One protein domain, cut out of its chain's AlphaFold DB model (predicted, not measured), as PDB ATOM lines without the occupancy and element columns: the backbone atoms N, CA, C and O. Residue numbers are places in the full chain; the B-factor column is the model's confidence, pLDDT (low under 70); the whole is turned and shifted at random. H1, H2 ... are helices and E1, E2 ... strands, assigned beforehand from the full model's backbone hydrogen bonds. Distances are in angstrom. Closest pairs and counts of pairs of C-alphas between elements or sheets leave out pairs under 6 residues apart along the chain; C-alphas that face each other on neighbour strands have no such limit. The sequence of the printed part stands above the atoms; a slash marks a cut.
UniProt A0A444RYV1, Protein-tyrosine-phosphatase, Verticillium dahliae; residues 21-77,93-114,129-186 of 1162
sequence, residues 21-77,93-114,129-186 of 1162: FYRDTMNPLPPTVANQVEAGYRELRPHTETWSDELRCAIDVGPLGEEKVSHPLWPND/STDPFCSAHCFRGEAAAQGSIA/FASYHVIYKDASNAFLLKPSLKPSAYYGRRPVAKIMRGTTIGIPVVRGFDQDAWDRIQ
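What this domain is: This is residues 21 to 77, 93 to 114 and 129 to 186 of the 1162 residues of the protein "Protein-tyrosine-phosphatase" of Verticillium dahliae (UniProt A0A444RYV1). A small antiparallel sheet of three strands, E1, E2 and E3, has helix H1 packed over one face, while H2, H3 and H5 gather in a group to one side, where H5 just grazes the sheet. Two short helices, H4 and H6, lie far out and touch no other helix. The printed part has 137 residues with six named helices and three named strands, in the order H1, H2, H3, H4, E1, E2, H5, E3, H6, and the sheet's order is E1, E2, E3. The class is mixed, helices and strands, with under half of the residues in named elements. The whole is compact, with a radius of gyration of the C-alphas of 15.3 A and spans of 43 by 41 by 29 A.

Where its parts are: Start at Phe 21 and go on to C-alpha 31 at (-35.400, -61.816, 21.054), where H1, residues 31 to 44, begins; it runs 19.9 A. Next come H2, residues 51 to 61, 15.2 A long, and H3, residues 63 to 68. After the first cut look for H4, residues 96 to 102. After the second, find C-alpha 133 at (-46.403, -49.133, 20.777), where E1, residues 133 to 136, begins; E2, residues 141 to 145, spans 13.3 A. H5 is residues 160 to 164, E3 is residues 171 to 175, 13.4 A long, and H6, residues 179 to 186, ends at C-alpha 186 at (-18.231, -49.272, 29.807).

How they stand to each other: Look first at the hairpin E1 and E2, antiparallel at 160 degrees, with N 133 and O 145 2.9 A apart. E2 and E3 are antiparallel at 148 degrees, with N 173 and O 142 2.8 A apart. H1 is on the sheet at a height of 9.2 A, making two layers, a helix on one face of a sheet; its closest C-alphas to E1 are those of Val 37 and Val 134, 7.0 A apart. H2 and H3 form a helical hairpin and touch at Ala 58 and Gly 65, C-alphas 3.9 A apart, at a shallow tilt of 30 degrees, opposite ways. H2 and H5 only just touch, with 3 pairs of C-alphas within 8 A, the closest being Ile 59 and Ala 161 at 5.7 A. Every O i to N i+4 pair is within hydrogen-bond range in H2, H4, H5 and H6; H1 has 9 of 10 and H3 1 of 2.

The domain as a whole: The C-alphas farthest apart are those of Phe 97 and Gly 156, 44.4 A. Residues 78 to 92 and 115 to 128 are not printed, with C-alpha gaps of 19.3 A and 16.5 A. The link from E2 to H5 is long. Mean pLDDT of the printed part is 78.4, and residues 75 to 77, 93 to 114, 183 and 186 are under 70.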
ATOM      1  N   PHE A  21     -31.052 -53.162  20.130       90.94
ATOM      2  CA  PHE A  21     -30.345 -52.926  21.388       90.94
ATOM      3  C   PHE A  21     -30.940 -51.728  22.127       90.94
ATOM      4  O   PHE A  21     -31.444 -50.783  21.518       90.94
ATOM      5  N   TYR A  22     -30.893 -51.735  23.458       90.56
ATOM      6  CA  TYR A  22     -31.268 -50.560  24.241       90.56
ATOM      7  C   TYR A  22     -30.241 -49.456  24.000       90.56
ATOM      8  O   TYR A  22     -29.067 -49.648  24.309       90.56
ATOM      9  N   ARG A  23     -30.669 -48.284  23.518       88.06
ATOM     10  CA  ARG A  23     -29.746 -47.216  23.089       88.06
ATOM     11  C   ARG A  23     -28.734 -46.820  24.169       88.06
ATOM     12  O   ARG A  23     -27.573 -46.567  23.885       88.06
ATOM     13  N   ASP A  24     -29.189 -46.767  25.415       82.94
ATOM     14  CA  ASP A  24     -28.400 -46.192  26.505       82.94
ATOM     15  C   ASP A  24     -27.500 -47.229  27.205       82.94
ATOM     16  O   ASP A  24     -26.660 -46.860  28.021       82.94
ATOM     17  N   THR A  25     -27.670 -48.526  26.915       81.56
ATOM     18  CA  THR A  25     -26.853 -49.601  27.520       81.56
ATOM     19  C   THR A  25     -26.157 -50.487  26.499       81.56
ATOM     20  O   THR A  25     -25.258 -51.222  26.884       81.56
ATOM     21  N   MET A  26     -26.580 -50.447  25.232       85.31
ATOM     22  CA  MET A  26     -26.186 -51.371  24.162       85.31
ATOM     23  C   MET A  26     -26.361 -52.859  24.525       85.31
ATOM     24  O   MET A  26     -25.824 -53.739  23.862       85.31
ATOM     25  N   ASN A  27     -27.182 -53.165  25.535       81.69
ATOM     26  CA  ASN A  27     -27.630 -54.527  25.798       81.69
ATOM     27  C   ASN A  27     -28.674 -54.937  24.745       81.69
ATOM     28  O   ASN A  27     -29.539 -54.116  24.410       81.69
ATOM     29  N   PRO A  28     -28.642 -56.186  24.244       81.38
ATOM     30  CA  PRO A  28     -29.618 -56.653  23.270       81.38
ATOM     31  C   PRO A  28     -31.026 -56.656  23.870       81.38
ATOM     32  O   PRO A  28     -31.223 -56.981  25.044       81.38
ATOM     33  N   LEU A  29     -32.016 -56.302  23.050       82.25
ATOM     34  CA  LEU A  29     -33.413 -56.523  23.400       82.25
ATOM     35  C   LEU A  29     -33.674 -58.032  23.508       82.25
ATOM     36  O   LEU A  29     -33.082 -58.812  22.756       82.25
ATOM     37  N   PRO A  30     -34.606 -58.457  24.383       81.88
ATOM     38  CA  PRO A  30     -35.085 -59.831  24.380       81.88
ATOM     39  C   PRO A  30     -35.539 -60.234  22.963       81.88
ATOM     40  O   PRO A  30     -36.290 -59.467  22.350       81.88
ATOM     41  N   PRO A  31     -35.137 -61.409  22.442       74.19
ATOM     42  CA  PRO A  31     -35.400 -61.816  21.054       74.19
ATOM     43  C   PRO A  31     -36.874 -61.723  20.641       74.19
ATOM     44  O   PRO A  31     -37.205 -61.286  19.544       74.19
ATOM     45  N   THR A  32     -37.780 -62.039  21.566       74.12
ATOM     46  CA  THR A  32     -39.234 -61.963  21.366       74.12
ATOM     47  C   THR A  32     -39.723 -60.537  21.113       74.12
ATOM     48  O   THR A  32     -40.587 -60.325  20.269       74.12
ATOM     49  N   VAL A  33     -39.137 -59.551  21.795       81.50
ATOM     50  CA  VAL A  33     -39.432 -58.125  21.617       81.50
ATOM     51  C   VAL A  33     -38.733 -57.600  20.365       81.50
ATOM     52  O   VAL A  33     -39.355 -56.902  19.571       81.50
ATOM     53  N   ALA A  34     -37.465 -57.968  20.152       82.56
ATOM     54  CA  ALA A  34     -36.686 -57.558  18.985       82.56
ATOM     55  C   ALA A  34     -37.336 -58.002  17.664       82.56
ATOM     56  O   ALA A  34     -37.355 -57.229  16.713       82.56
ATOM     57  N   ASN A  35     -37.940 -59.194  17.619       79.75
ATOM     58  CA  ASN A  35     -38.662 -59.675  16.437       79.75
ATOM     59  C   ASN A  35     -39.946 -58.890  16.147       79.75
ATOM     60  O   ASN A  35     -40.261 -58.663  14.983       79.75
ATOM     61  N   GLN A  36     -40.673 -58.441  17.174       81.00
ATOM     62  CA  GLN A  36     -41.862 -57.606  16.970       81.00
ATOM     63  C   GLN A  36     -41.506 -56.182  16.532       81.00
ATOM     64  O   GLN A  36     -42.177 -55.602  15.682       81.00
ATOM     65  N   VAL A  37     -40.415 -55.632  17.072       85.62
ATOM     66  CA  VAL A  37     -39.858 -54.370  16.573       85.62
ATOM     67  C   VAL A  37     -39.396 -54.541  15.119       85.62
ATOM     68  O   VAL A  37     -39.687 -53.709  14.273       85.62
ATOM     69  N   GLU A  38     -38.755 -55.653  14.764       84.81
ATOM     70  CA  GLU A  38     -38.355 -55.896  13.373       84.81
ATOM     71  C   GLU A  38     -39.563 -56.056  12.425       84.81
ATOM     72  O   GLU A  38     -39.516 -55.595  11.287       84.81
ATOM     73  N   ALA A  39     -40.673 -56.636  12.893       79.88
ATOM     74  CA  ALA A  39     -41.909 -56.730  12.117       79.88
ATOM     75  C   ALA A  39     -42.505 -55.344  11.809       79.88
ATOM     76  O   ALA A  39     -42.749 -55.025  10.646       79.88
ATOM     77  N   GLY A  40     -42.652 -54.478  12.819       80.81
ATOM     78  CA  GLY A  40     -43.147 -53.111  12.610       80.81
ATOM     79  C   GLY A  40     -42.197 -52.247  11.770       80.81
ATOM     80  O   GLY A  40     -42.647 -51.402  10.999       80.81
ATOM     81  N   TYR A  41     -40.885 -52.478  11.875       84.44
ATOM     82  CA  TYR A  41     -39.875 -51.839  11.029       84.44
ATOM     83  C   TYR A  41     -40.045 -52.220   9.550       84.44
ATOM     84  O   TYR A  41     -39.834 -51.403   8.659       84.44
ATOM     85  N   ARG A  42     -40.457 -53.452   9.252       76.88
ATOM     86  CA  ARG A  42     -40.702 -53.887   7.871       76.88
ATOM     87  C   ARG A  42     -42.025 -53.385   7.318       76.88
ATOM     88  O   ARG A  42     -42.062 -52.982   6.162       76.88
ATOM     89  N   GLU A  43     -43.066 -53.350   8.142       81.19
ATOM     90  CA  GLU A  43     -44.391 -52.869   7.742       81.19
ATOM     91  C   GLU A  43     -44.372 -51.364   7.440       81.19
ATOM     92  O   GLU A  43     -44.818 -50.926   6.383       81.19
ATOM     93  N   LEU A  44     -43.786 -50.570   8.340       83.19
ATOM     94  CA  LEU A  44     -43.721 -49.113   8.195       83.19
ATOM     95  C   LEU A  44     -42.560 -48.632   7.316       83.19
ATOM     96  O   LEU A  44     -42.501 -47.458   6.970       83.19
ATOM     97  N   ARG A  45     -41.626 -49.527   6.968       84.69
ATOM     98  CA  ARG A  45     -40.465 -49.270   6.098       84.69
ATOM     99  C   ARG A  45     -39.742 -47.947   6.409       84.69
ATOM    100  O   ARG A  45     -39.465 -47.179   5.493       84.69
ATOM    101  N   PRO A  46     -39.321 -47.680   7.659       84.69
ATOM    102  CA  PRO A  46     -38.767 -46.389   8.052       84.69
ATOM    103  C   PRO A  46     -37.363 -46.107   7.486       84.69
ATOM    104  O   PRO A  46     -36.773 -45.063   7.759       84.69
ATOM    105  N   HIS A  47     -36.817 -47.048   6.712       81.62
ATOM    106  CA  HIS A  47     -35.586 -46.916   5.939       81.62
ATOM    107  C   HIS A  47     -35.791 -46.287   4.559       81.62
ATOM    108  O   HIS A  47     -34.806 -45.982   3.890       81.62
ATOM    109  N   THR A  48     -37.034 -46.118   4.103       85.06
ATOM    110  CA  THR A  48     -37.309 -45.452   2.830       85.06
ATOM    111  C   THR A  48     -37.135 -43.944   2.967       85.06
ATOM    112  O   THR A  48     -37.377 -43.350   4.019       85.06
ATOM    113  N   GLU A  49     -36.751 -43.290   1.871       76.31
ATOM    114  CA  GLU A  49     -36.581 -41.833   1.837       76.31
ATOM    115  C   GLU A  49     -37.899 -41.087   2.140       76.31
ATOM    116  O   GLU A  49     -37.884 -40.005   2.735       76.31
ATOM    117  N   THR A  50     -39.046 -41.708   1.825       84.19
ATOM    118  CA  THR A  50     -40.395 -41.155   2.034       84.19
ATOM    119  C   THR A  50     -40.835 -41.141   3.497       84.19
ATOM    120  O   THR A  50     -41.683 -40.329   3.868       84.19
ATOM    121  N   TRP A  51     -40.242 -41.968   4.366       91.06
ATOM    122  CA  TRP A  51     -40.646 -42.058   5.774       91.06
ATOM    123  C   TRP A  51     -40.491 -40.728   6.523       91.06
ATOM    124  O   TRP A  51     -41.320 -40.343   7.350       91.06
ATOM    125  N   SER A  52     -39.440 -39.973   6.195       85.25
ATOM    126  CA  SER A  52     -39.199 -38.662   6.799       85.25
ATOM    127  C   SER A  52     -40.278 -37.629   6.438       85.25
ATOM    128  O   SER A  52     -40.531 -36.709   7.222       85.25
ATOM    129  N   ASP A  53     -40.912 -37.771   5.270       86.12
ATOM    130  CA  ASP A  53     -42.037 -36.941   4.833       86.12
ATOM    131  C   ASP A  53     -43.342 -37.407   5.493       86.12
ATOM    132  O   ASP A  53     -44.126 -36.577   5.949       86.12
ATOM    133  N   GLU A  54     -43.544 -38.717   5.649       87.44
ATOM    134  CA  GLU A  54     -44.700 -39.292   6.351       87.44
ATOM    135  C   GLU A  54     -44.759 -38.861   7.822       87.44
ATOM    136  O   GLU A  54     -45.815 -38.439   8.304       87.44
ATOM    137  N   LEU A  55     -43.619 -38.861   8.524       89.19
ATOM    138  CA  LEU A  55     -43.523 -38.350   9.896       89.19
ATOM    139  C   LEU A  55     -43.820 -36.846   9.982       89.19
ATOM    140  O   LEU A  55     -44.491 -36.407  10.919       89.19
ATOM    141  N   ARG A  56     -43.351 -36.044   9.016       88.06
ATOM    142  CA  ARG A  56     -43.635 -34.598   8.952       88.06
ATOM    143  C   ARG A  56     -45.124 -34.337   8.719       88.06
ATOM    144  O   ARG A  56     -45.735 -33.604   9.494       88.06
ATOM    145  N   CYS A  57     -45.727 -35.025   7.753       87.56
ATOM    146  CA  CYS A  57     -47.167 -34.981   7.497       87.56
ATOM    147  C   CYS A  57     -47.985 -35.409   8.727       87.56
ATOM    148  O   CYS A  57     -48.974 -34.762   9.071       87.56
ATOM    149  N   ALA A  58     -47.566 -36.465   9.432       88.25
ATOM    150  CA  ALA A  58     -48.218 -36.924  10.657       88.25
ATOM    151  C   ALA A  58     -48.185 -35.864  11.775       88.25
ATOM    152  O   ALA A  58     -49.187 -35.669  12.466       88.25
ATOM    153  N   ILE A  59     -47.066 -35.147  11.921       90.00
ATOM    154  CA  ILE A  59     -46.915 -34.040  12.876       90.00
ATOM    155  C   ILE A  59     -47.821 -32.857  12.501       90.00
ATOM    156  O   ILE A  59     -48.490 -32.304  13.382       90.00
ATOM    157  N   ASP A  60     -47.886 -32.499  11.216       87.88
ATOM    158  CA  ASP A  60     -48.682 -31.371  10.713       87.88
ATOM    159  C   ASP A  60     -50.195 -31.616  10.850       87.88
ATOM    160  O   ASP A  60     -50.943 -30.722  11.252       87.88
ATOM    161  N   VAL A  61     -50.648 -32.854  10.614       87.12
ATOM    162  CA  VAL A  61     -52.043 -33.287  10.841       87.12
ATOM    163  C   VAL A  61     -52.401 -33.296  12.338       87.12
ATOM    164  O   VAL A  61     -53.570 -33.177  12.717       87.12
ATOM    165  N   GLY A  62     -51.408 -33.391  13.224       81.88
ATOM    166  CA  GLY A  62     -51.599 -33.382  14.670       81.88
ATOM    167  C   GLY A  62     -51.918 -34.773  15.240       81.88
ATOM    168  O   GLY A  62     -51.441 -35.775  14.721       81.88
ATOM    169  N   PRO A  63     -52.707 -34.896  16.324       83.50
ATOM    170  CA  PRO A  63     -52.812 -36.140  17.091       83.50
ATOM    171  C   PRO A  63     -53.329 -37.339  16.283       83.50
ATOM    172  O   PRO A  63     -52.912 -38.461  16.538       83.50
ATOM    173  N   LEU A  64     -54.210 -37.091  15.304       82.56
ATOM    174  CA  LEU A  64     -54.739 -38.113  14.392       82.56
ATOM    175  C   LEU A  64     -53.696 -38.589  13.374       82.56
ATOM    176  O   LEU A  64     -53.740 -39.736  12.943       82.56
ATOM    177  N   GLY A  65     -52.775 -37.711  12.970       83.75
ATOM    178  CA  GLY A  65     -51.664 -38.071  12.094       83.75
ATOM    179  C   GLY A  65     -50.623 -38.887  12.848       83.75
ATOM    180  O   GLY A  65     -50.214 -39.946  12.382       83.75
ATOM    181  N   GLU A  66     -50.262 -38.451  14.057       89.81
ATOM    182  CA  GLU A  66     -49.295 -39.162  14.900       89.81
ATOM    183  C   GLU A  66     -49.769 -40.562  15.332       89.81
ATOM    184  O   GLU A  66     -48.942 -41.452  15.512       89.81
ATOM    185  N   GLU A  67     -51.081 -40.797  15.470       87.69
ATOM    186  CA  GLU A  67     -51.626 -42.142  15.717       87.69
ATOM    187  C   GLU A  67     -51.357 -43.117  14.559       87.69
ATOM    188  O   GLU A  67     -51.160 -44.301  14.822       87.69
ATOM    189  N   LYS A  68     -51.292 -42.642  13.306       85.62
ATOM    190  CA  LYS A  68     -51.087 -43.501  12.124       85.62
ATOM    191  C   LYS A  68     -49.656 -44.003  11.958       85.62
ATOM    192  O   LYS A  68     -49.455 -45.055  11.371       85.62
ATOM    193  N   VAL A  69     -48.677 -43.272  12.485       86.44
ATOM    194  CA  VAL A  69     -47.250 -43.650  12.441       86.44
ATOM    195  C   VAL A  69     -46.807 -44.416  13.696       86.44
ATOM    196  O   VAL A  69     -45.619 -44.656  13.906       86.44
ATOM    197  N   SER A  70     -47.756 -44.779  14.566       88.00
ATOM    198  CA  SER A  70     -47.519 -45.560  15.777       88.00
ATOM    199  C   SER A  70     -47.948 -47.006  15.564       88.00
ATOM    200  O   SER A  70     -49.119 -47.272  15.312       88.00
ATOM    201  N   HIS A  71     -47.020 -47.945  15.738       87.69
ATOM    202  CA  HIS A  71     -47.273 -49.368  15.508       87.69
ATOM    203  C   HIS A  71     -47.444 -50.129  16.831       87.69
ATOM    204  O   HIS A  71     -46.661 -49.902  17.760       87.69
ATOM    205  N   PRO A  72     -48.468 -50.986  16.989       86.94
ATOM    206  CA  PRO A  72     -48.624 -51.798  18.187       86.94
ATOM    207  C   PRO A  72     -47.556 -52.892  18.234       86.94
ATOM    208  O   PRO A  72     -47.453 -53.713  17.333       86.94
ATOM    209  N   LEU A  73     -46.799 -52.948  19.331       83.31
ATOM    210  CA  LEU A  73     -45.714 -53.922  19.476       83.31
ATOM    211  C   LEU A  73     -46.222 -55.370  19.519       83.31
ATOM    212  O   LEU A  73     -45.483 -56.288  19.202       83.31
ATOM    213  N   TRP A  74     -47.472 -55.581  19.930       82.56
ATOM    214  CA  TRP A  74     -48.117 -56.887  19.885       82.56
ATOM    215  C   TRP A  74     -49.492 -56.754  19.224       82.56
ATOM    216  O   TRP A  74     -50.209 -55.791  19.515       82.56
ATOM    217  N   PRO A  75     -49.890 -57.704  18.362       69.12
ATOM    218  CA  PRO A  75     -51.214 -57.698  17.751       69.12
ATOM    219  C   PRO A  75     -52.312 -57.868  18.814       69.12
ATOM    220  O   PRO A  75     -52.141 -58.581  19.804       69.12
ATOM    221  N   ASN A  76     -53.457 -57.205  18.622       62.50
ATOM    222  CA  ASN A  76     -54.595 -57.324  19.534       62.50
ATOM    223  C   ASN A  76     -55.217 -58.729  19.429       62.50
ATOM    224  O   ASN A  76     -55.570 -59.162  18.337       62.50
ATOM    225  N   ASP A  77     -55.448 -59.407  20.560       53.06
ATOM    226  CA  ASP A  77     -56.015 -60.774  20.615       53.06
ATOM    227  C   ASP A  77     -57.488 -60.876  20.134       53.06
ATOM    228  O   ASP A  77     -58.147 -61.898  20.318       53.06
ATOM    229  N   SER A  93     -41.058 -67.128  10.653       44.31
ATOM    230  CA  SER A  93     -41.117 -68.543  11.051       44.31
ATOM    231  C   SER A  93     -40.651 -68.786  12.495       44.31
ATOM    232  O   SER A  93     -39.756 -68.108  12.999       44.31
ATOM    233  N   THR A  94     -41.264 -69.767  13.160       46.09
ATOM    234  CA  THR A  94     -41.051 -70.135  14.573       46.09
ATOM    235  C   THR A  94     -39.785 -70.952  14.819       46.09
ATOM    236  O   THR A  94     -39.298 -71.001  15.948       46.09
ATOM    237  N   ASP A  95     -39.236 -71.560  13.772       46.44
ATOM    238  CA  ASP A  95     -37.960 -72.263  13.806       46.44
ATOM    239  C   ASP A  95     -36.798 -71.254  13.652       46.44
ATOM    240  O   ASP A  95     -36.780 -70.499  12.668       46.44
ATOM    241  N   PRO A  96     -35.825 -71.205  14.588       46.88
ATOM    242  CA  PRO A  96     -34.651 -70.335  14.499       46.88
ATOM    243  C   PRO A  96     -33.854 -70.510  13.202       46.88
ATOM    244  O   PRO A  96     -33.283 -69.542  12.699       46.88
ATOM    245  N   PHE A  97     -33.844 -71.719  12.635       46.56
ATOM    246  CA  PHE A  97     -33.172 -71.994  11.368       46.56
ATOM    247  C   PHE A  97     -33.973 -71.465  10.180       46.56
ATOM    248  O   PHE A  97     -33.424 -70.753   9.339       46.56
ATOM    249  N   CYS A  98     -35.280 -71.719  10.136       47.41
ATOM    250  CA  CYS A  98     -36.160 -71.197   9.096       47.41
ATOM    251  C   CYS A  98     -36.249 -69.658   9.116       47.41
ATOM    252  O   CYS A  98     -36.186 -69.030   8.064       47.41
ATOM    253  N   SER A  99     -36.303 -69.014  10.284       50.16
ATOM    254  CA  SER A  99     -36.302 -67.543  10.392       50.16
ATOM    255  C   SER A  99     -34.944 -66.914  10.051       50.16
ATOM    256  O   SER A  99     -34.897 -65.877   9.387       50.16
ATOM    257  N   ALA A 100     -33.822 -67.552  10.392       50.53
ATOM    258  CA  ALA A 100     -32.514 -67.112   9.906       50.53
ATOM    259  C   ALA A 100     -32.376 -67.274   8.378       50.53
ATOM    260  O   ALA A 100     -31.804 -66.405   7.716       50.53
ATOM    261  N   HIS A 101     -32.934 -68.348   7.811       46.31
ATOM    262  CA  HIS A 101     -32.810 -68.698   6.396       46.31
ATOM    263  C   HIS A 101     -33.777 -67.919   5.485       46.31
ATOM    264  O   HIS A 101     -33.355 -67.335   4.488       46.31
ATOM    265  N   CYS A 102     -35.064 -67.839   5.832       45.59
ATOM    266  CA  CYS A 102     -36.087 -67.121   5.063       45.59
ATOM    267  C   CYS A 102     -35.871 -65.601   5.053       45.59
ATOM    268  O   CYS A 102     -36.317 -64.934   4.122       45.59
ATOM    269  N   PHE A 103     -35.163 -65.053   6.047       52.41
ATOM    270  CA  PHE A 103     -34.958 -63.608   6.198       52.41
ATOM    271  C   PHE A 103     -33.488 -63.182   6.160       52.41
ATOM    272  O   PHE A 103     -33.154 -62.117   6.675       52.41
ATOM    273  N   ARG A 104     -32.605 -64.012   5.576       50.09
ATOM    274  CA  ARG A 104     -31.164 -63.735   5.385       50.09
ATOM    275  C   ARG A 104     -30.447 -63.233   6.654       50.09
ATOM    276  O   ARG A 104     -29.477 -62.483   6.581       50.09
ATOM    277  N   GLY A 105     -30.917 -63.647   7.831       51.62
ATOM    278  CA  GLY A 105     -30.347 -63.270   9.122       51.62
ATOM    279  C   GLY A 105     -30.786 -61.921   9.713       51.62
ATOM    280  O   GLY A 105     -30.257 -61.515  10.739       51.62
ATOM    281  N   GLU A 106     -31.737 -61.205   9.128       53.50
ATOM    282  CA  GLU A 106     -32.122 -59.868   9.615       53.50
ATOM    283  C   GLU A 106     -33.004 -59.861  10.881       53.50
ATOM    284  O   GLU A 106     -33.245 -58.796  11.443       53.50
ATOM    285  N   ALA A 107     -33.471 -61.021  11.352       58.03
ATOM    286  CA  ALA A 107     -34.305 -61.163  12.551       58.03
ATOM    287  C   ALA A 107     -33.510 -61.734  13.746       58.03
ATOM    288  O   ALA A 107     -32.627 -62.579  13.576       58.03
ATOM    289  N   ALA A 108     -33.833 -61.295  14.969       56.22
ATOM    290  CA  ALA A 108     -33.228 -61.796  16.206       56.22
ATOM    291  C   ALA A 108     -33.927 -63.090  16.646       56.22
ATOM    292  O   ALA A 108     -34.860 -63.083  17.448       56.22
ATOM    293  N   ALA A 109     -33.515 -64.231  16.102       55.06
ATOM    294  CA  ALA A 109     -34.214 -65.488  16.338       55.06
ATOM    295  C   ALA A 109     -33.919 -66.102  17.725       55.06
ATOM    296  O   ALA A 109     -32.875 -66.698  17.970       55.06
ATOM    297  N   GLN A 110     -34.912 -66.009  18.606       47.44
ATOM    298  CA  GLN A 110     -35.291 -67.033  19.580       47.44
ATOM    299  C   GLN A 110     -36.825 -66.975  19.568       47.44
ATOM    300  O   GLN A 110     -37.396 -65.941  19.922       47.44
ATOM    301  N   GLY A 111     -37.478 -67.991  18.992       44.03
ATOM    302  CA  GLY A 111     -38.911 -67.939  18.668       44.03
ATOM    303  C   GLY A 111     -39.810 -67.591  19.861       44.03
ATOM    304  O   GLY A 111     -39.403 -67.778  21.002       44.03
ATOM    305  N   SER A 112     -41.034 -67.086  19.608       44.03
ATOM    306  CA  SER A 112     -42.240 -67.422  20.408       44.03
ATOM    307  C   SER A 112     -43.574 -66.752  19.951       44.03
ATOM    308  O   SER A 112     -43.562 -65.804  19.170       44.03
ATOM    309  N   ILE A 113     -44.687 -67.215  20.576       45.84
ATOM    310  CA  ILE A 113     -46.044 -66.634  20.852       45.84
ATOM    311  C   ILE A 113     -47.241 -66.793  19.879       45.84
ATOM    312  O   ILE A 113     -48.190 -66.011  19.961       45.84
ATOM    313  N   ALA A 114     -47.332 -67.852  19.075       40.53
ATOM    314  CA  ALA A 114     -48.651 -68.333  18.629       40.53
ATOM    315  C   ALA A 114     -48.689 -69.866  18.645       40.53
ATOM    316  O   ALA A 114     -47.742 -70.478  18.151       40.53
ATOM    317  N   PHE A 129     -43.756 -55.767  27.560       80.62
ATOM    318  CA  PHE A 129     -44.283 -54.638  26.782       80.62
ATOM    319  C   PHE A 129     -45.587 -54.930  26.004       80.62
ATOM    320  O   PHE A 129     -45.869 -54.241  25.028       80.62
ATOM    321  N   ALA A 130     -46.419 -55.886  26.452       77.06
ATOM    322  CA  ALA A 130     -47.679 -56.309  25.808       77.06
ATOM    323  C   ALA A 130     -48.563 -55.173  25.252       77.06
ATOM    324  O   ALA A 130     -49.150 -55.302  24.188       77.06
ATOM    325  N   SER A 131     -48.667 -54.056  25.976       80.06
ATOM    326  CA  SER A 131     -49.524 -52.920  25.614       80.06
ATOM    327  C   SER A 131     -48.762 -51.729  25.018       80.06
ATOM    328  O   SER A 131     -49.291 -50.616  24.986       80.06
ATOM    329  N   TYR A 132     -47.484 -51.891  24.674       90.50
ATOM    330  CA  TYR A 132     -46.651 -50.799  24.176       90.50
ATOM    331  C   TYR A 132     -46.817 -50.634  22.669       90.50
ATOM    332  O   TYR A 132     -47.152 -51.573  21.951       90.50
ATOM    333  N   HIS A 133     -46.562 -49.423  22.194       91.06
ATOM    334  CA  HIS A 133     -46.403 -49.133  20.777       91.06
ATOM    335  C   HIS A 133     -44.952 -48.763  20.488       91.06
ATOM    336  O   HIS A 133     -44.270 -48.215  21.352       91.06
ATOM    337  N   VAL A 134     -44.501 -49.013  19.269       92.44
ATOM    338  CA  VAL A 134     -43.208 -48.572  18.760       92.44
ATOM    339  C   VAL A 134     -43.395 -47.408  17.791       92.44
ATOM    340  O   VAL A 134     -44.360 -47.354  17.026       92.44
ATOM    341  N   ILE A 135     -42.489 -46.434  17.872       92.62
ATOM    342  CA  ILE A 135     -42.372 -45.336  16.911       92.62
ATOM    343  C   ILE A 135     -40.954 -45.337  16.362       92.62
ATOM    344  O   ILE A 135     -39.998 -45.212  17.130       92.62
ATOM    345  N   TYR A 136     -40.832 -45.446  15.042       93.44
ATOM    346  CA  TYR A 136     -39.560 -45.373  14.330       93.44
ATOM    347  C   TYR A 136     -39.268 -43.923  13.978       93.44
ATOM    348  O   TYR A 136     -40.026 -43.281  13.254       93.44
ATOM    349  N   LYS A 137     -38.172 -43.398  14.517       90.38
ATOM    350  CA  LYS A 137     -37.697 -42.057  14.179       90.38
ATOM    351  C   LYS A 137     -37.040 -42.046  12.802       90.38
ATOM    352  O   LYS A 137     -37.237 -41.102  12.047       90.38
ATOM    353  N   ASP A 138     -36.259 -43.077  12.516       88.88
ATOM    354  CA  ASP A 138     -35.501 -43.261  11.284       88.88
ATOM    355  C   ASP A 138     -35.139 -44.753  11.119       88.88
ATOM    356  O   ASP A 138     -35.635 -45.607  11.862       88.88
ATOM    357  N   ALA A 139     -34.273 -45.063  10.150       86.75
ATOM    358  CA  ALA A 139     -33.830 -46.420   9.825       86.75
ATOM    359  C   ALA A 139     -33.100 -47.149  10.972       86.75
ATOM    360  O   ALA A 139     -32.954 -48.369  10.935       86.75
ATOM    361  N   SER A 140     -32.605 -46.436  11.985       86.94
ATOM    362  CA  SER A 140     -31.810 -47.037  13.060       86.94
ATOM    363  C   SER A 140     -32.331 -46.739  14.460       86.94
ATOM    364  O   SER A 140     -31.968 -47.453  15.387       86.94
ATOM    365  N   ASN A 141     -33.207 -45.751  14.645       91.69
ATOM    366  CA  ASN A 141     -33.687 -45.319  15.955       91.69
ATOM    367  C   ASN A 141     -35.193 -45.543  16.116       91.69
ATOM    368  O   ASN A 141     -36.004 -45.040  15.336       91.69
ATOM    369  N   ALA A 142     -35.582 -46.201  17.208       93.06
ATOM    370  CA  ALA A 142     -36.977 -46.413  17.571       93.06
ATOM    371  C   ALA A 142     -37.235 -46.187  19.068       93.06
ATOM    372  O   ALA A 142     -36.323 -46.150  19.894       93.06
ATOM    373  N   PHE A 143     -38.506 -46.004  19.426       93.69
ATOM    374  CA  PHE A 143     -38.931 -45.696  20.790       93.69
ATOM    375  C   PHE A 143     -40.130 -46.554  21.187       93.69
ATOM    376  O   PHE A 143     -41.177 -46.494  20.545       93.69
ATOM    377  N   LEU A 144     -39.996 -47.315  22.277       92.56
ATOM    378  CA  LEU A 144     -41.090 -48.097  22.854       92.56
ATOM    379  C   LEU A 144     -41.877 -47.241  23.855       92.56
ATOM    380  O   LEU A 144     -41.360 -46.806  24.891       92.56
ATOM    381  N   LEU A 145     -43.152 -47.010  23.561       92.00
ATOM    382  CA  LEU A 145     -44.060 -46.145  24.307       92.00
ATOM    383  C   LEU A 145     -45.141 -46.959  25.016       92.00
ATOM    384  O   LEU A 145     -45.935 -47.658  24.391       92.00
ATOM    385  N   LYS A 146     -45.242 -46.785  26.334       89.50
ATOM    386  CA  LYS A 146     -46.371 -47.302  27.124       89.50
ATOM    387  C   LYS A 146     -47.697 -46.620  26.732       89.50
ATOM    388  O   LYS A 146     -47.663 -45.483  26.255       89.50
ATOM    389  N   PRO A 147     -48.873 -47.207  27.035       86.19
ATOM    390  CA  PRO A 147     -50.185 -46.648  26.671       86.19
ATOM    391  C   PRO A 147     -50.429 -45.189  27.084       86.19
ATOM    392  O   PRO A 147     -51.157 -44.456  26.420       86.19
ATOM    393  N   SER A 148     -49.826 -44.738  28.188       85.00
ATOM    394  CA  SER A 148     -49.965 -43.353  28.648       85.00
ATOM    395  C   SER A 148     -49.121 -42.352  27.845       85.00
ATOM    396  O   SER A 148     -49.366 -41.153  27.941       85.00
ATOM    397  N   LEU A 149     -48.121 -42.827  27.094       85.38
ATOM    398  CA  LEU A 149     -47.159 -42.019  26.336       85.38
ATOM    399  C   LEU A 149     -47.326 -42.129  24.815       85.38
ATOM    400  O   LEU A 149     -46.715 -41.335  24.105       85.38
ATOM    401  N   LYS A 150     -48.133 -43.074  24.313       86.56
ATOM    402  CA  LYS A 150     -48.412 -43.191  22.876       86.56
ATOM    403  C   LYS A 150     -49.255 -42.014  22.347       86.56
ATOM    404  O   LYS A 150     -49.973 -41.387  23.141       86.56
ATOM    405  N   PRO A 151     -49.185 -41.714  21.035       88.12
ATOM    406  CA  PRO A 151     -50.069 -40.748  20.394       88.12
ATOM    407  C   PRO A 151     -51.530 -41.059  20.700       88.12
ATOM    408  O   PRO A 151     -51.923 -42.225  20.773       88.12
ATOM    409  N   SER A 152     -52.316 -40.016  20.957       87.75
ATOM    410  CA  SER A 152     -53.749 -40.176  21.168       87.75
ATOM    411  C   SER A 152     -54.513 -38.943  20.725       87.75
ATOM    412  O   SER A 152     -54.334 -37.875  21.314       87.75
ATOM    413  N   ALA A 153     -55.410 -39.096  19.757       84.06
ATOM    414  CA  ALA A 153     -56.296 -38.030  19.322       84.06
ATOM    415  C   ALA A 153     -57.316 -37.658  20.391       84.06
ATOM    416  O   ALA A 153     -57.499 -36.476  20.679       84.06
ATOM    417  N   TYR A 154     -57.875 -38.664  21.064       83.94
ATOM    418  CA  TYR A 154     -58.820 -38.475  22.162       83.94
ATOM    419  C   TYR A 154     -58.222 -37.673  23.333       83.94
ATOM    420  O   TYR A 154     -58.872 -36.781  23.869       83.94
ATOM    421  N   TYR A 155     -56.965 -37.945  23.709       83.62
ATOM    422  CA  TYR A 155     -56.270 -37.229  24.793       83.62
ATOM    423  C   TYR A 155     -55.365 -36.080  24.304       83.62
ATOM    424  O   TYR A 155     -54.613 -35.518  25.102       83.62
ATOM    425  N   GLY A 156     -55.379 -35.751  23.006       84.12
ATOM    426  CA  GLY A 156     -54.548 -34.703  22.401       84.12
ATOM    427  C   GLY A 156     -53.027 -34.909  22.515       84.12
ATOM    428  O   GLY A 156     -52.272 -33.937  22.457       84.12
ATOM    429  N   ARG A 157     -52.551 -36.146  22.709       89.25
ATOM    430  CA  ARG A 157     -51.130 -36.455  22.950       89.25
ATOM    431  C   ARG A 157     -50.348 -36.513  21.640       89.25
ATOM    432  O   ARG A 157     -50.724 -37.257  20.742       89.25
ATOM    433  N   ARG A 158     -49.237 -35.767  21.593       89.38
ATOM    434  CA  ARG A 158     -48.363 -35.603  20.419       89.38
ATOM    435  C   ARG A 158     -46.879 -35.899  20.730       89.38
ATOM    436  O   ARG A 158     -46.099 -34.958  20.930       89.38
ATOM    437  N   PRO A 159     -46.488 -37.167  20.960       89.38
ATOM    438  CA  PRO A 159     -45.109 -37.519  21.294       89.38
ATOM    439  C   PRO A 159     -44.157 -37.511  20.084       89.38
ATOM    440  O   PRO A 159     -42.973 -37.245  20.286       89.38
ATOM    441  N   VAL A 160     -44.629 -37.736  18.850       88.69
ATOM    442  CA  VAL A 160     -43.776 -37.846  17.646       88.69
ATOM    443  C   VAL A 160     -43.061 -36.528  17.379       88.69
ATOM    444  O   VAL A 160     -41.839 -36.511  17.239       88.69
ATOM    445  N   ALA A 161     -43.783 -35.402  17.433       84.62
ATOM    446  CA  ALA A 161     -43.195 -34.074  17.257       84.62
ATOM    447  C   ALA A 161     -42.057 -33.779  18.252       84.62
ATOM    448  O   ALA A 161     -41.085 -33.100  17.920       84.62
ATOM    449  N   LYS A 162     -42.160 -34.290  19.484       86.19
ATOM    450  CA  LYS A 162     -41.131 -34.118  20.519       86.19
ATOM    451  C   LYS A 162     -39.947 -35.065  20.307       86.19
ATOM    452  O   LYS A 162     -38.806 -34.633  20.472       86.19
ATOM    453  N   ILE A 163     -40.205 -36.309  19.899       89.56
ATOM    454  CA  ILE A 163     -39.165 -37.289  19.547       89.56
ATOM    455  C   ILE A 163     -38.319 -36.778  18.373       89.56
ATOM    456  O   ILE A 163     -37.089 -36.818  18.445       89.56
ATOM    457  N   MET A 164     -38.945 -36.200  17.340       86.50
ATOM    458  CA  MET A 164     -38.225 -35.626  16.194       86.50
ATOM    459  C   MET A 164     -37.348 -34.429  16.579       86.50
ATOM    460  O   MET A 164     -36.273 -34.246  16.017       86.50
ATOM    461  N   ARG A 165     -37.741 -33.659  17.601       84.88
ATOM    462  CA  ARG A 165     -36.934 -32.563  18.175       84.88
ATOM    463  C   ARG A 165     -35.844 -33.044  19.145       84.88
ATOM    464  O   ARG A 165     -35.263 -32.231  19.857       84.88
ATOM    465  N   GLY A 166     -35.589 -34.352  19.215       79.62
ATOM    466  CA  GLY A 166     -34.541 -34.946  20.048       79.62
ATOM    467  C   GLY A 166     -34.938 -35.199  21.504       79.62
ATOM    468  O   GLY A 166     -34.096 -35.606  22.302       79.62
ATOM    469  N   THR A 167     -36.208 -35.005  21.876       84.44
ATOM    470  CA  THR A 167     -36.673 -35.331  23.233       84.44
ATOM    471  C   THR A 167     -36.890 -36.838  23.357       84.44
ATOM    472  O   THR A 167     -37.687 -37.412  22.621       84.44
ATOM    473  N   THR A 168     -36.228 -37.492  24.312       86.25
ATOM    474  CA  THR A 168     -36.425 -38.932  24.549       86.25
ATOM    475  C   THR A 168     -37.751 -39.161  25.273       86.25
ATOM    476  O   THR A 168     -37.906 -38.785  26.434       86.25
ATOM    477  N   ILE A 169     -38.721 -39.765  24.582       84.31
ATOM    478  CA  ILE A 169     -40.021 -40.152  25.141       84.31
ATOM    479  C   ILE A 169     -40.159 -41.665  24.988       84.31
ATOM    480  O   ILE A 169     -40.073 -42.180  23.879       84.31
ATOM    481  N   GLY A 170     -40.386 -42.369  26.098       87.19
ATOM    482  CA  GLY A 170     -40.390 -43.836  26.116       87.19
ATOM    483  C   GLY A 170     -38.995 -44.434  26.255       87.19
ATOM    484  O   GLY A 170     -38.070 -43.763  26.706       87.19
ATOM    485  N   ILE A 171     -38.872 -45.714  25.905       91.50
ATOM    486  CA  ILE A 171     -37.616 -46.464  25.977       91.50
ATOM    487  C   ILE A 171     -36.938 -46.396  24.601       91.50
ATOM    488  O   ILE A 171     -37.502 -46.933  23.644       91.50
ATOM    489  N   PRO A 172     -35.772 -45.742  24.476       92.31
ATOM    490  CA  PRO A 172     -35.061 -45.641  23.210       92.31
ATOM    491  C   PRO A 172     -34.331 -46.948  22.884       92.31
ATOM    492  O   PRO A 172     -33.606 -47.505  23.715       92.31
ATOM    493  N   VAL A 173     -34.494 -47.419  21.656       93.31
ATOM    494  CA  VAL A 173     -33.848 -48.626  21.140       93.31
ATOM    495  C   VAL A 173     -33.234 -48.331  19.776       93.31
ATOM    496  O   VAL A 173     -33.723 -47.468  19.043       93.31
ATOM    497  N   VAL A 174     -32.145 -49.019  19.452       90.94
ATOM    498  CA  VAL A 174     -31.426 -48.854  18.189       90.94
ATOM    499  C   VAL A 174     -31.310 -50.170  17.443       90.94
ATOM    500  O   VAL A 174     -31.223 -51.230  18.067       90.94
ATOM    501  N   ARG A 175     -31.318 -50.100  16.114       88.56
ATOM    502  CA  ARG A 175     -31.095 -51.238  15.227       88.56
ATOM    503  C   ARG A 175     -29.605 -51.354  14.927       88.56
ATOM    504  O   ARG A 175     -29.001 -50.401  14.442       88.56
ATOM    505  N   GLY A 176     -29.036 -52.530  15.175       79.81
ATOM    506  CA  GLY A 176     -27.599 -52.776  15.080       79.81
ATOM    507  C   GLY A 176     -26.838 -52.396  16.352       79.81
ATOM    508  O   GLY A 176     -27.303 -51.606  17.172       79.81
ATOM    509  N   PHE A 177     -25.674 -53.016  16.528       81.56
ATOM    510  CA  PHE A 177     -24.800 -52.772  17.671       81.56
ATOM    511  C   PHE A 177     -23.839 -51.619  17.362       81.56
ATOM    512  O   PHE A 177     -23.152 -51.649  16.343       81.56
ATOM    513  N   ASP A 178     -23.779 -50.624  18.248       79.25
ATOM    514  CA  ASP A 178     -22.836 -49.506  18.160       79.25
ATOM    515  C   ASP A 178     -21.687 -49.736  19.154       79.25
ATOM    516  O   ASP A 178     -21.827 -49.533  20.367       79.25
ATOM    517  N   GLN A 179     -20.552 -50.188  18.615       71.56
ATOM    518  CA  GLN A 179     -19.339 -50.495  19.374       71.56
ATOM    519  C   GLN A 179     -18.795 -49.256  20.101       71.56
ATOM    520  O   GLN A 179     -18.476 -49.328  21.287       71.56
ATOM    521  N   ASP A 180     -18.783 -48.093  19.443       72.56
ATOM    522  CA  ASP A 180     -18.274 -46.853  20.030       72.56
ATOM    523  C   ASP A 180     -19.164 -46.374  21.186       72.56
ATOM    524  O   ASP A 180     -18.684 -45.831  22.187       72.56
ATOM    525  N   ALA A 181     -20.485 -46.546  21.076       74.25
ATOM    526  CA  ALA A 181     -21.412 -46.252  22.166       74.25
ATOM    527  C   ALA A 181     -21.209 -47.195  23.359       74.25
ATOM    528  O   ALA A 181     -21.152 -46.714  24.495       74.25
ATOM    529  N   TRP A 182     -21.052 -48.499  23.119       74.38
ATOM    530  CA  TRP A 182     -20.781 -49.489  24.164       74.38
ATOM    531  C   TRP A 182     -19.479 -49.194  24.914       74.38
ATOM    532  O   TRP A 182     -19.486 -49.120  26.146       74.38
ATOM    533  N   ASP A 183     -18.391 -48.926  24.193       67.31
ATOM    534  CA  ASP A 183     -17.081 -48.668  24.797       67.31
ATOM    535  C   ASP A 183     -17.088 -47.376  25.628       67.31
ATOM    536  O   ASP A 183     -16.549 -47.333  26.737       67.31
ATOM    537  N   ARG A 184     -17.801 -46.333  25.176       74.94
ATOM    538  CA  ARG A 184     -18.033 -45.115  25.975       74.94
ATOM    539  C   ARG A 184     -18.811 -45.396  27.265       74.94
ATOM    540  O   ARG A 184     -18.477 -44.824  28.300       74.94
ATOM    541  N   ILE A 185     -19.828 -46.260  27.229       74.12
ATOM    542  CA  ILE A 185     -20.652 -46.619  28.399       74.12
ATOM    543  C   ILE A 185     -19.846 -47.450  29.413       74.12
ATOM    544  O   ILE A 185     -19.917 -47.190  30.617       74.12
ATOM    545  N   GLN A 186     -19.053 -48.415  28.944       66.88
ATOM    546  CA  GLN A 186     -18.231 -49.272  29.807       66.88
ATOM    547  C   GLN A 186     -17.069 -48.502  30.446       66.88
ATOM    548  O   GLN A 186     -16.844 -48.607  31.654       66.88
TER     549      GLN A 186